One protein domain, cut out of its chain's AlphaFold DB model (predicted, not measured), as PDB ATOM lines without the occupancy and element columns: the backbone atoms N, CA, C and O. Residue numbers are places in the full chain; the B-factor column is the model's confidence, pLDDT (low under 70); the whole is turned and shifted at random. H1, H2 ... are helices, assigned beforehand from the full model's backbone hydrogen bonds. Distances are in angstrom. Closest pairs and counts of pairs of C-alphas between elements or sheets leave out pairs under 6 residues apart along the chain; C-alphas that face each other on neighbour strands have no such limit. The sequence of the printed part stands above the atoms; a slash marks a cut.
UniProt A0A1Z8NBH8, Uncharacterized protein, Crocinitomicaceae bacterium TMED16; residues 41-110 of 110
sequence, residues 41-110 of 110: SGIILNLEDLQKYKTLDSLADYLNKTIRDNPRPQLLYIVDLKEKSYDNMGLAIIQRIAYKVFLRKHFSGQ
ATOM      1  N   SER A  41     210.061 227.484 256.023       90.06
ATOM      2  CA  SER A  41     210.809 226.266 256.353       90.06
ATOM      3  C   SER A  41     210.690 225.177 255.273       90.06
ATOM      4  O   SER A  41     211.209 224.073 255.440       90.06
ATOM      5  N   GLY A  42     210.005 225.458 254.161       90.81
ATOM      6  CA  GLY A  42     209.798 224.518 253.061       90.81
ATOM      7  C   GLY A  42     208.736 223.448 253.334       90.81
ATOM      8  O   GLY A  42     208.816 222.366 252.748       90.81
ATOM      9  N   ILE A  43     207.777 223.713 254.231       93.50
ATOM     10  CA  ILE A  43     206.577 222.889 254.442       93.50
ATOM     11  C   ILE A  43     205.353 223.685 253.993       93.50
ATOM     12  O   ILE A  43     205.101 224.786 254.474       93.50
ATOM     13  N   ILE A  44     204.575 223.117 253.078       93.88
ATOM     14  CA  ILE A  44     203.369 223.759 252.553       93.88
ATOM     15  C   ILE A  44     202.174 223.305 253.392       93.88
ATOM     16  O   ILE A  44     201.889 222.112 253.474       93.88
ATOM     17  N   LEU A  45     201.485 224.265 254.005       95.06
ATOM     18  CA  LEU A  45     200.245 224.072 254.756       95.06
ATOM     19  C   LEU A  45     199.130 224.897 254.110       95.06
ATOM     20  O   LEU A  45     199.383 226.009 253.648       95.06
ATOM     21  N   ASN A  46     197.895 224.394 254.133       93.31
ATOM     22  CA  ASN A  46     196.732 225.110 253.606       93.31
ATOM     23  C   ASN A  46     195.846 225.628 254.737       93.31
ATOM     24  O   ASN A  46     195.568 224.914 255.701       93.31
ATOM     25  N   LEU A  47     195.334 226.850 254.591       93.06
ATOM     26  CA  LEU A  47     194.467 227.463 255.598       93.06
ATOM     27  C   LEU A  47     193.177 226.671 255.819       93.06
ATOM     28  O   LEU A  47     192.794 226.452 256.965       93.06
ATOM     29  N   GLU A  48     192.546 226.201 254.743       92.38
ATOM     30  CA  GLU A  48     191.322 225.396 254.811       92.38
ATOM     31  C   GLU A  48     191.530 224.091 255.591       92.38
ATOM     32  O   GLU A  48     190.663 223.679 256.363       92.38
ATOM     33  N   ASP A  49     192.702 223.463 255.448       92.56
ATOM     34  CA  ASP A  49     193.052 222.263 256.205       92.56
ATOM     35  C   ASP A  49     193.265 222.585 257.682       92.56
ATOM     36  O   ASP A  49     192.715 221.902 258.547       92.56
ATOM     37  N   LEU A  50     193.994 223.664 257.984       94.69
ATOM     38  CA  LEU A  50     194.238 224.070 259.366       94.69
ATOM     39  C   LEU A  50     192.952 224.476 260.101       94.69
ATOM     40  O   LEU A  50     192.812 224.230 261.297       94.69
ATOM     41  N   GLN A  51     191.978 225.057 259.399       93.50
ATOM     42  CA  GLN A  51     190.702 225.482 259.982       93.50
ATOM     43  C   GLN A  51     189.825 224.325 260.491       93.50
ATOM     44  O   GLN A  51     188.899 224.583 261.282       93.50
ATOM     45  N   LYS A  52     190.104 223.083 260.063       94.25
ATOM     46  CA  LYS A  52     189.438 221.854 260.530       94.25
ATOM     47  C   LYS A  52     189.803 221.526 261.982       94.25
ATOM     48  O   LYS A  52     188.961 221.007 262.710       94.25
ATOM     49  N   TYR A  53     191.000 221.901 262.431       94.62
ATOM     50  CA  TYR A  53     191.472 221.687 263.801       94.62
ATOM     51  C   TYR A  53     190.950 222.796 264.720       94.62
ATOM     52  O   TYR A  53     191.500 223.895 264.796       94.62
ATOM     53  N   LYS A  54     189.808 222.541 265.369       91.06
ATOM     54  CA  LYS A  54     189.119 223.544 266.201       91.06
ATOM     55  C   LYS A  54     189.768 223.714 267.576       91.06
ATOM     56  O   LYS A  54     189.759 224.825 268.104       91.06
ATOM     57  N   THR A  55     190.338 222.650 268.138       93.56
ATOM     58  CA  THR A  55     191.012 222.680 269.444       93.56
ATOM     59  C   THR A  55     192.520 222.831 269.278       93.56
ATOM     60  O   THR A  55     193.088 222.351 268.293       93.56
ATOM     61  N   LEU A  56     193.164 223.466 270.260       92.88
ATOM     62  CA  LEU A  56     194.622 223.613 270.305       92.88
ATOM     63  C   LEU A  56     195.328 222.256 270.247       92.88
ATOM     64  O   LEU A  56     196.258 222.106 269.462       92.88
ATOM     65  N   ASP A  57     194.830 221.267 270.990       94.25
ATOM     66  CA  ASP A  57     195.398 219.915 271.015       94.25
ATOM     67  C   ASP A  57     195.354 219.256 269.634       94.25
ATOM     68  O   ASP A  57     196.373 218.784 269.137       94.25
ATOM     69  N   SER A  58     194.203 219.312 268.949       95.69
ATOM     70  CA  SER A  58     194.062 218.710 267.616       95.69
ATOM     71  C   SER A  58     194.989 219.352 266.579       95.69
ATOM     72  O   SER A  58     195.527 218.664 265.711       95.69
ATOM     73  N   LEU A  59     195.209 220.668 266.680       96.56
ATOM     74  CA  LEU A  59     196.141 221.381 265.814       96.56
ATOM     75  C   LEU A  59     197.592 221.043 266.173       96.56
ATOM     76  O   LEU A  59     198.404 220.814 265.279       96.56
ATOM     77  N   ALA A  60     197.920 220.987 267.464       95.44
ATOM     78  CA  ALA A  60     199.247 220.633 267.948       95.44
ATOM     79  C   ALA A  60     199.649 219.224 267.494       95.44
ATOM     80  O   ALA A  60     200.752 219.045 266.979       95.44
ATOM     81  N   ASP A  61     198.744 218.250 267.588       95.75
ATOM     82  CA  ASP A  61     198.967 216.880 267.120       95.75
ATOM     83  C   ASP A  61     199.213 216.818 265.612       95.75
ATOM     84  O   ASP A  61     200.146 216.148 265.152       95.75
ATOM     85  N   TYR A  62     198.429 217.565 264.830       96.12
ATOM     86  CA  TYR A  62     198.646 217.686 263.391       96.12
ATOM     87  C   TYR A  62     200.025 218.273 263.061       96.12
ATOM     88  O   TYR A  62     200.749 217.729 262.219       96.12
ATOM     89  N   LEU A  63     200.423 219.358 263.732       95.06
ATOM     90  CA  LEU A  63     201.728 219.983 263.509       95.06
ATOM     91  C   LEU A  63     202.868 219.066 263.962       95.06
ATOM     92  O   LEU A  63     203.847 218.929 263.235       95.06
ATOM     93  N   ASN A  64     202.731 218.370 265.092       93.06
ATOM     94  CA  ASN A  64     203.708 217.381 265.554       93.06
ATOM     95  C   ASN A  64     203.916 216.270 264.530       93.06
ATOM     96  O   ASN A  64     205.056 215.919 264.226       93.06
ATOM     97  N   LYS A  65     202.826 215.728 263.977       93.31
ATOM     98  CA  LYS A  65     202.902 214.727 262.912       93.31
ATOM     99  C   LYS A  65     203.598 215.294 261.675       93.31
ATOM    100  O   LYS A  65     204.529 214.682 261.171       93.31
ATOM    101  N   THR A  66     203.215 216.495 261.249       93.31
ATOM    102  CA  THR A  66     203.812 217.169 260.086       93.31
ATOM    103  C   THR A  66     205.320 217.379 260.251       93.31
ATOM    104  O   THR A  66     206.089 217.112 259.331       93.31
ATOM    105  N   ILE A  67     205.757 217.821 261.432       91.12
ATOM    106  CA  ILE A  67     207.173 218.038 261.756       91.12
ATOM    107  C   ILE A  67     207.925 216.708 261.814       91.12
ATOM    108  O   ILE A  67     209.055 216.625 261.347       91.12
ATOM    109  N   ARG A  68     207.309 215.663 262.374       89.62
ATOM    110  CA  ARG A  68     207.900 214.322 262.441       89.62
ATOM    111  C   ARG A  68     208.100 213.720 261.054       89.62
ATOM    112  O   ARG A  68     209.155 213.152 260.793       89.62
ATOM    113  N   ASP A  69     207.104 213.860 260.185       91.31
ATOM    114  CA  ASP A  69     207.124 213.320 258.825       91.31
ATOM    115  C   ASP A  69     208.064 214.128 257.909       91.31
ATOM    116  O   ASP A  69     208.575 213.606 256.918       91.31
ATOM    117  N   ASN A  70     208.322 215.399 258.238       87.56
ATOM    118  CA  ASN A  70     209.205 216.278 257.475       87.56
ATOM    119  C   ASN A  70     210.039 217.184 258.403       87.56
ATOM    120  O   ASN A  70     209.750 218.378 258.538       87.56
ATOM    121  N   PRO A  71     211.071 216.639 259.075       83.94
ATOM    122  CA  PRO A  71     211.832 217.390 260.062       83.94
ATOM    123  C   PRO A  71     212.582 218.548 259.402       83.94
ATOM    124  O   PRO A  71     213.435 218.368 258.529       83.94
ATOM    125  N   ARG A  72     212.264 219.765 259.848       84.94
ATOM    126  CA  ARG A  72     212.899 221.012 259.414       84.94
ATOM    127  C   ARG A  72     213.543 221.698 260.615       84.94
ATOM    128  O   ARG A  72     212.819 222.283 261.422       84.94
ATOM    129  N   PRO A  73     214.882 221.688 260.739       82.31
ATOM    130  CA  PRO A  73     215.581 222.412 261.802       82.31
ATOM    131  C   PRO A  73     215.229 223.903 261.848       82.31
ATOM    132  O   PRO A  73     215.290 224.521 262.902       82.31
ATOM    133  N   GLN A  74     214.805 224.480 260.720       83.38
ATOM    134  CA  GLN A  74     214.375 225.871 260.619       83.38
ATOM    135  C   GLN A  74     213.159 226.188 261.506       83.38
ATOM    136  O   GLN A  74     213.044 227.304 262.005       83.38
ATOM    137  N   LEU A  75     212.286 225.208 261.764       82.06
ATOM    138  CA  LEU A  75     211.126 225.392 262.640       82.06
ATOM    139  C   LEU A  75     211.532 225.601 264.105       82.06
ATOM    140  O   LEU A  75     210.769 226.193 264.865       82.06
ATOM    141  N   LEU A  76     212.744 225.192 264.498       77.81
ATOM    142  CA  LEU A  76     213.283 225.464 265.833       77.81
ATOM    143  C   LEU A  76     213.504 226.965 266.068       77.81
ATOM    144  O   LEU A  76     213.444 227.402 267.208       77.81
ATOM    145  N   TYR A  77     213.688 227.772 265.013       78.88
ATOM    146  CA  TYR A  77     213.776 229.233 265.143       78.88
ATOM    147  C   TYR A  77     212.424 229.898 265.428       78.88
ATOM    148  O   TYR A  77     212.380 231.084 265.763       78.88
ATOM    149  N   ILE A  78     211.310 229.176 265.254       80.94
ATOM    150  CA  ILE A  78     209.988 229.712 265.587       80.94
ATOM    151  C   ILE A  78     209.859 229.825 267.103       80.94
ATOM    152  O   ILE A  78     209.415 230.873 267.577       80.94
ATOM    153  N   VAL A  79     210.255 228.770 267.818       80.44
ATOM    154  CA  VAL A  79     210.231 228.638 269.281       80.44
ATOM    155  C   VAL A  79     211.490 229.244 269.917       80.44
ATOM    156  O   VAL A  79     212.447 229.580 269.220       80.44
ATOM    157  N   ASP A  80     211.477 229.491 271.229       69.38
ATOM    158  CA  ASP A  80     212.641 230.074 271.904       69.38
ATOM    159  C   ASP A  80     213.745 229.014 272.050       69.38
ATOM    160  O   ASP A  80     213.577 228.009 272.734       69.38
ATOM    161  N   LEU A  81     214.907 229.246 271.431       52.34
ATOM    162  CA  LEU A  81     216.054 228.328 271.481       52.34
ATOM    163  C   LEU A  81     216.617 228.127 272.901       52.34
ATOM    164  O   LEU A  81     217.481 227.273 273.103       52.34
ATOM    165  N   LYS A  82     216.184 228.934 273.880       57.06
ATOM    166  CA  LYS A  82     216.595 228.799 275.283       57.06
ATOM    167  C   LYS A  82     215.998 227.574 275.973       57.06
ATOM    168  O   LYS A  82     216.584 227.113 276.955       57.06
ATOM    169  N   GLU A  83     214.881 227.038 275.484       60.12
ATOM    170  CA  GLU A  83     214.325 225.800 276.024       60.12
ATOM    171  C   GLU A  83     214.976 224.585 275.361       60.12
ATOM    172  O   GLU A  83     215.021 224.448 274.140       60.12
ATOM    173  N   LYS A  84     215.531 223.696 276.193       50.56
ATOM    174  CA  LYS A  84     216.311 222.537 275.732       50.56
ATOM    175  C   LYS A  84     215.449 221.419 275.140       50.56
ATOM    176  O   LYS A  84     215.981 220.589 274.407       50.56
ATOM    177  N   SER A  85     214.156 221.370 275.461       59.84
ATOM    178  CA  SER A  85     213.232 220.354 274.957       59.84
ATOM    179  C   SER A  85     211.786 220.817 275.084       59.84
ATOM    180  O   SER A  85     211.381 221.282 276.145       59.84
ATOM    181  N   TYR A  86     211.009 220.603 274.025       67.25
ATOM    182  CA  TYR A  86     209.562 220.772 274.029       67.25
ATOM    183  C   TYR A  86     208.901 219.395 273.998       67.25
ATOM    184  O   TYR A  86     209.089 218.654 273.033       67.25
ATOM    185  N   ASP A  87     208.093 219.072 275.011       73.75
ATOM    186  CA  ASP A  87     207.309 217.825 275.033       73.75
ATOM    187  C   ASP A  87     206.258 217.803 273.908       73.75
ATOM    188  O   ASP A  87     205.918 216.751 273.367       73.75
ATOM    189  N   ASN A  88     205.778 218.986 273.512       86.19
ATOM    190  CA  ASN A  88     204.846 219.185 272.410       86.19
ATOM    191  C   ASN A  88     205.299 220.366 271.532       86.19
ATOM    192  O   ASN A  88     204.938 221.521 271.767       86.19
ATOM    193  N   MET A  89     206.101 220.068 270.506       88.12
ATOM    194  CA  MET A  89     206.653 221.069 269.582       88.12
ATOM    195  C   MET A  89     205.557 221.843 268.833       88.12
ATOM    196  O   MET A  89     205.663 223.054 268.642       88.12
ATOM    197  N   GLY A  90     204.489 221.158 268.420       92.44
ATOM    198  CA  GLY A  90     203.340 221.759 267.749       92.44
ATOM    199  C   GLY A  90     202.673 222.821 268.618       92.44
ATOM    200  O   GLY A  90     202.461 223.942 268.157       92.44
ATOM    201  N   LEU A  91     202.413 222.506 269.888       92.25
ATOM    202  CA  LEU A  91     201.838 223.456 270.837       92.25
ATOM    203  C   LEU A  91     202.781 224.633 271.106       92.25
ATOM    204  O   LEU A  91     202.331 225.777 271.080       92.25
ATOM    205  N   ALA A  92     204.080 224.376 271.275       91.00
ATOM    206  CA  ALA A  92     205.078 225.427 271.472       91.00
ATOM    207  C   ALA A  92     205.115 226.417 270.295       91.00
ATOM    208  O   ALA A  92     205.137 227.635 270.491       91.00
ATOM    209  N   ILE A  93     205.046 225.910 269.059       92.81
ATOM    210  CA  ILE A  93     204.946 226.744 267.856       92.81
ATOM    211  C   ILE A  93     203.652 227.566 267.863       92.81
ATOM    212  O   ILE A  93     203.707 228.781 267.650       92.81
ATOM    213  N   ILE A  94     202.500 226.935 268.125       94.44
ATOM    214  CA  ILE A  94     201.199 227.621 268.165       94.44
ATOM    215  C   ILE A  94     201.234 228.750 269.192       94.44
ATOM    216  O   ILE A  94     200.926 229.890 268.851       94.44
ATOM    217  N   GLN A  95     201.662 228.456 270.420       92.44
ATOM    218  CA  GLN A  95     201.723 229.415 271.518       92.44
ATOM    219  C   GLN A  95     202.653 230.584 271.180       92.44
ATOM    220  O   GLN A  95     202.292 231.749 271.351       92.44
ATOM    221  N   ARG A  96     203.835 230.302 270.623       91.62
ATOM    222  CA  ARG A  96     204.808 231.335 270.263       91.62
ATOM    223  C   ARG A  96     204.318 232.245 269.139       91.62
ATOM    224  O   ARG A  96     204.580 233.452 269.169       91.62
ATOM    225  N   ILE A  97     203.612 231.695 268.152       94.00
ATOM    226  CA  ILE A  97     203.013 232.469 267.061       94.00
ATOM    227  C   ILE A  97     201.799 233.260 267.556       94.00
ATOM    228  O   ILE A  97     201.704 234.455 267.266       94.00
ATOM    229  N   ALA A  98     200.924 232.645 268.352       94.19
ATOM    230  CA  ALA A  98     199.792 233.306 268.995       94.19
ATOM    231  C   ALA A  98     200.259 234.497 269.842       94.19
ATOM    232  O   ALA A  98     199.664 235.570 269.765       94.19
ATOM    233  N   TYR A  99     201.385 234.369 270.550       92.38
ATOM    234  CA  TYR A  99     201.985 235.480 271.284       92.38
ATOM    235  C   TYR A  99     202.421 236.624 270.358       92.38
ATOM    236  O   TYR A  99     202.121 237.785 270.624       92.38
ATOM    237  N   LYS A 100     203.061 236.334 269.214       91.25
ATOM    238  CA  LYS A 100     203.408 237.374 268.218       91.25
ATOM    239  C   LYS A 100     202.158 238.084 267.680       91.25
ATOM    240  O   LYS A 100     202.186 239.299 267.490       91.25
ATOM    241  N   VAL A 101     201.075 237.344 267.424       93.38
ATOM    242  CA  VAL A 101     199.792 237.908 266.962       93.38
ATOM    243  C   VAL A 101     199.155 238.772 268.051       93.38
ATOM    244  O   VAL A 101     198.727 239.887 267.759       93.38
ATOM    245  N   PHE A 102     199.156 238.300 269.298       91.56
ATOM    246  CA  PHE A 102     198.701 239.046 270.469       91.56
ATOM    247  C   PHE A 102     199.455 240.371 270.610       91.56
ATOM    248  O   PHE A 102     198.828 241.425 270.671       91.56
ATOM    249  N   LEU A 103     200.791 240.345 270.554       89.81
ATOM    250  CA  LEU A 103     201.597 241.560 270.639       89.81
ATOM    251  C   LEU A 103     201.243 242.555 269.524       89.81
ATOM    252  O   LEU A 103     201.073 243.736 269.793       89.81
ATOM    253  N   ARG A 104     201.049 242.101 268.279       88.69
ATOM    254  CA  ARG A 104     200.596 242.996 267.198       88.69
ATOM    255  C   ARG A 104     199.205 243.573 267.485       88.69
ATOM    256  O   ARG A 104     199.006 244.771 267.355       88.69
ATOM    257  N   LYS A 105     198.247 242.758 267.930       83.56
ATOM    258  CA  LYS A 105     196.889 243.233 268.257       83.56
ATOM    259  C   LYS A 105     196.892 244.288 269.373       83.56
ATOM    260  O   LYS A 105     196.123 245.238 269.299       83.56
ATOM    261  N   HIS A 106     197.752 244.129 270.378       79.81
ATOM    262  CA  HIS A 106     197.773 244.986 271.566       79.81
ATOM    263  C   HIS A 106     198.755 246.163 271.491       79.81
ATOM    264  O   HIS A 106     198.562 247.141 272.207       79.81
ATOM    265  N   PHE A 107     199.766 246.108 270.618       70.88
ATOM    266  CA  PHE A 107     200.804 247.141 270.511       70.88
ATOM    267  C   PHE A 107     200.909 247.803 269.128       70.88
ATOM    268  O   PHE A 107     201.643 248.772 268.993       70.88
ATOM    269  N   SER A 108     200.166 247.364 268.102       59.56
ATOM    270  CA  SER A 108     200.105 248.061 266.797       59.56
ATOM    271  C   SER A 108     199.114 249.240 266.761       59.56
ATOM    272  O   SER A 108     198.743 249.688 265.681       59.56
ATOM    273  N   GLY A 109     198.672 249.723 267.927       48.06
ATOM    274  CA  GLY A 109     197.801 250.894 268.093       48.06
ATOM    275  C   GLY A 109     198.509 252.152 268.615       48.06
ATOM    276  O   GLY A 109     197.829 253.010 269.176       48.06
ATOM    277  N   GLN A 110     199.838 252.245 268.486       39.50
ATOM    278  CA  GLN A 110     200.626 253.462 268.734       39.50
ATOM    279  C   GLN A 110     201.249 253.972 267.439       39.50
ATOM    280  O   GLN A 110     201.755 253.122 266.670       39.50
TER     281      GLN A 110
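AT A GLANCE: This is residues 41 to 110 of the 110 residues of an uncharacterized protein of Crocinitomicaceae bacterium TMED16 (UniProt A0A1Z8NBH8). A long helix, H4, packs with its first residues, 89 to 94, on a second helix, H2, at a steep slant, while residues 98 to 110, of which 98 to 107 belong to H4, stick out as a free arm from a small body. Short H1 sits by H2, short H3 is near H4, and a loop of residues 81 to 87 also sticks out. The printed part has 70 residues with four named helices, H1, H2, H3 and H4 in chain order, and no named strand; the class is all helix. It is only just compact, close to loose, with a radius of gyration of the C-alphas of 13.1 A and spans of 42 by 32 by 23 A.

HOW THE PARTS SIT: H1, residues 47 to 50, and H2, residues 56 to 69, are close but not clearly touching; their closest C-alphas, of Leu 50 and Leu 59, are 7.2 A apart. H3, residues 73 to 77, is only just apart from H2, at 8.4 A. H4, residues 89 to 107, touches H2 with residues 89 to 94 alone; the closest C-alphas, of Ala 60 and Gly 90, are 4.2 A apart. H2 and H4 run opposite ways at a steep tilt of 57 degrees. H3 and H4 are near each other, with 7 pairs of C-alphas within 10 A. H1 is apart from H3 and H4. In H2 and H4 every O i to N i+4 pair is within hydrogen-bond range; in H3 it is 0 of 1, with 2 of 2 O i to N i+3 pairs, and H1 is too short for an i+4 pair.

IN THESE COORDINATES: H1 begins at C-alpha 47, (194.467, 227.463, 255.598), and is 5.1 A long. H2 is 19.9 A long, H3 7.8 A and H4 26.7 A, ending at C-alpha 107, (200.804, 247.141, 270.511).

THE WHOLE: The C-alphas of Asp 69 and Gln 110, the two farthest apart, are 41.9 A apart. The printed part has no cut; the link from H3 to H4 is long. The pLDDT is under 70 at residues 80 to 86 and 108 to 110.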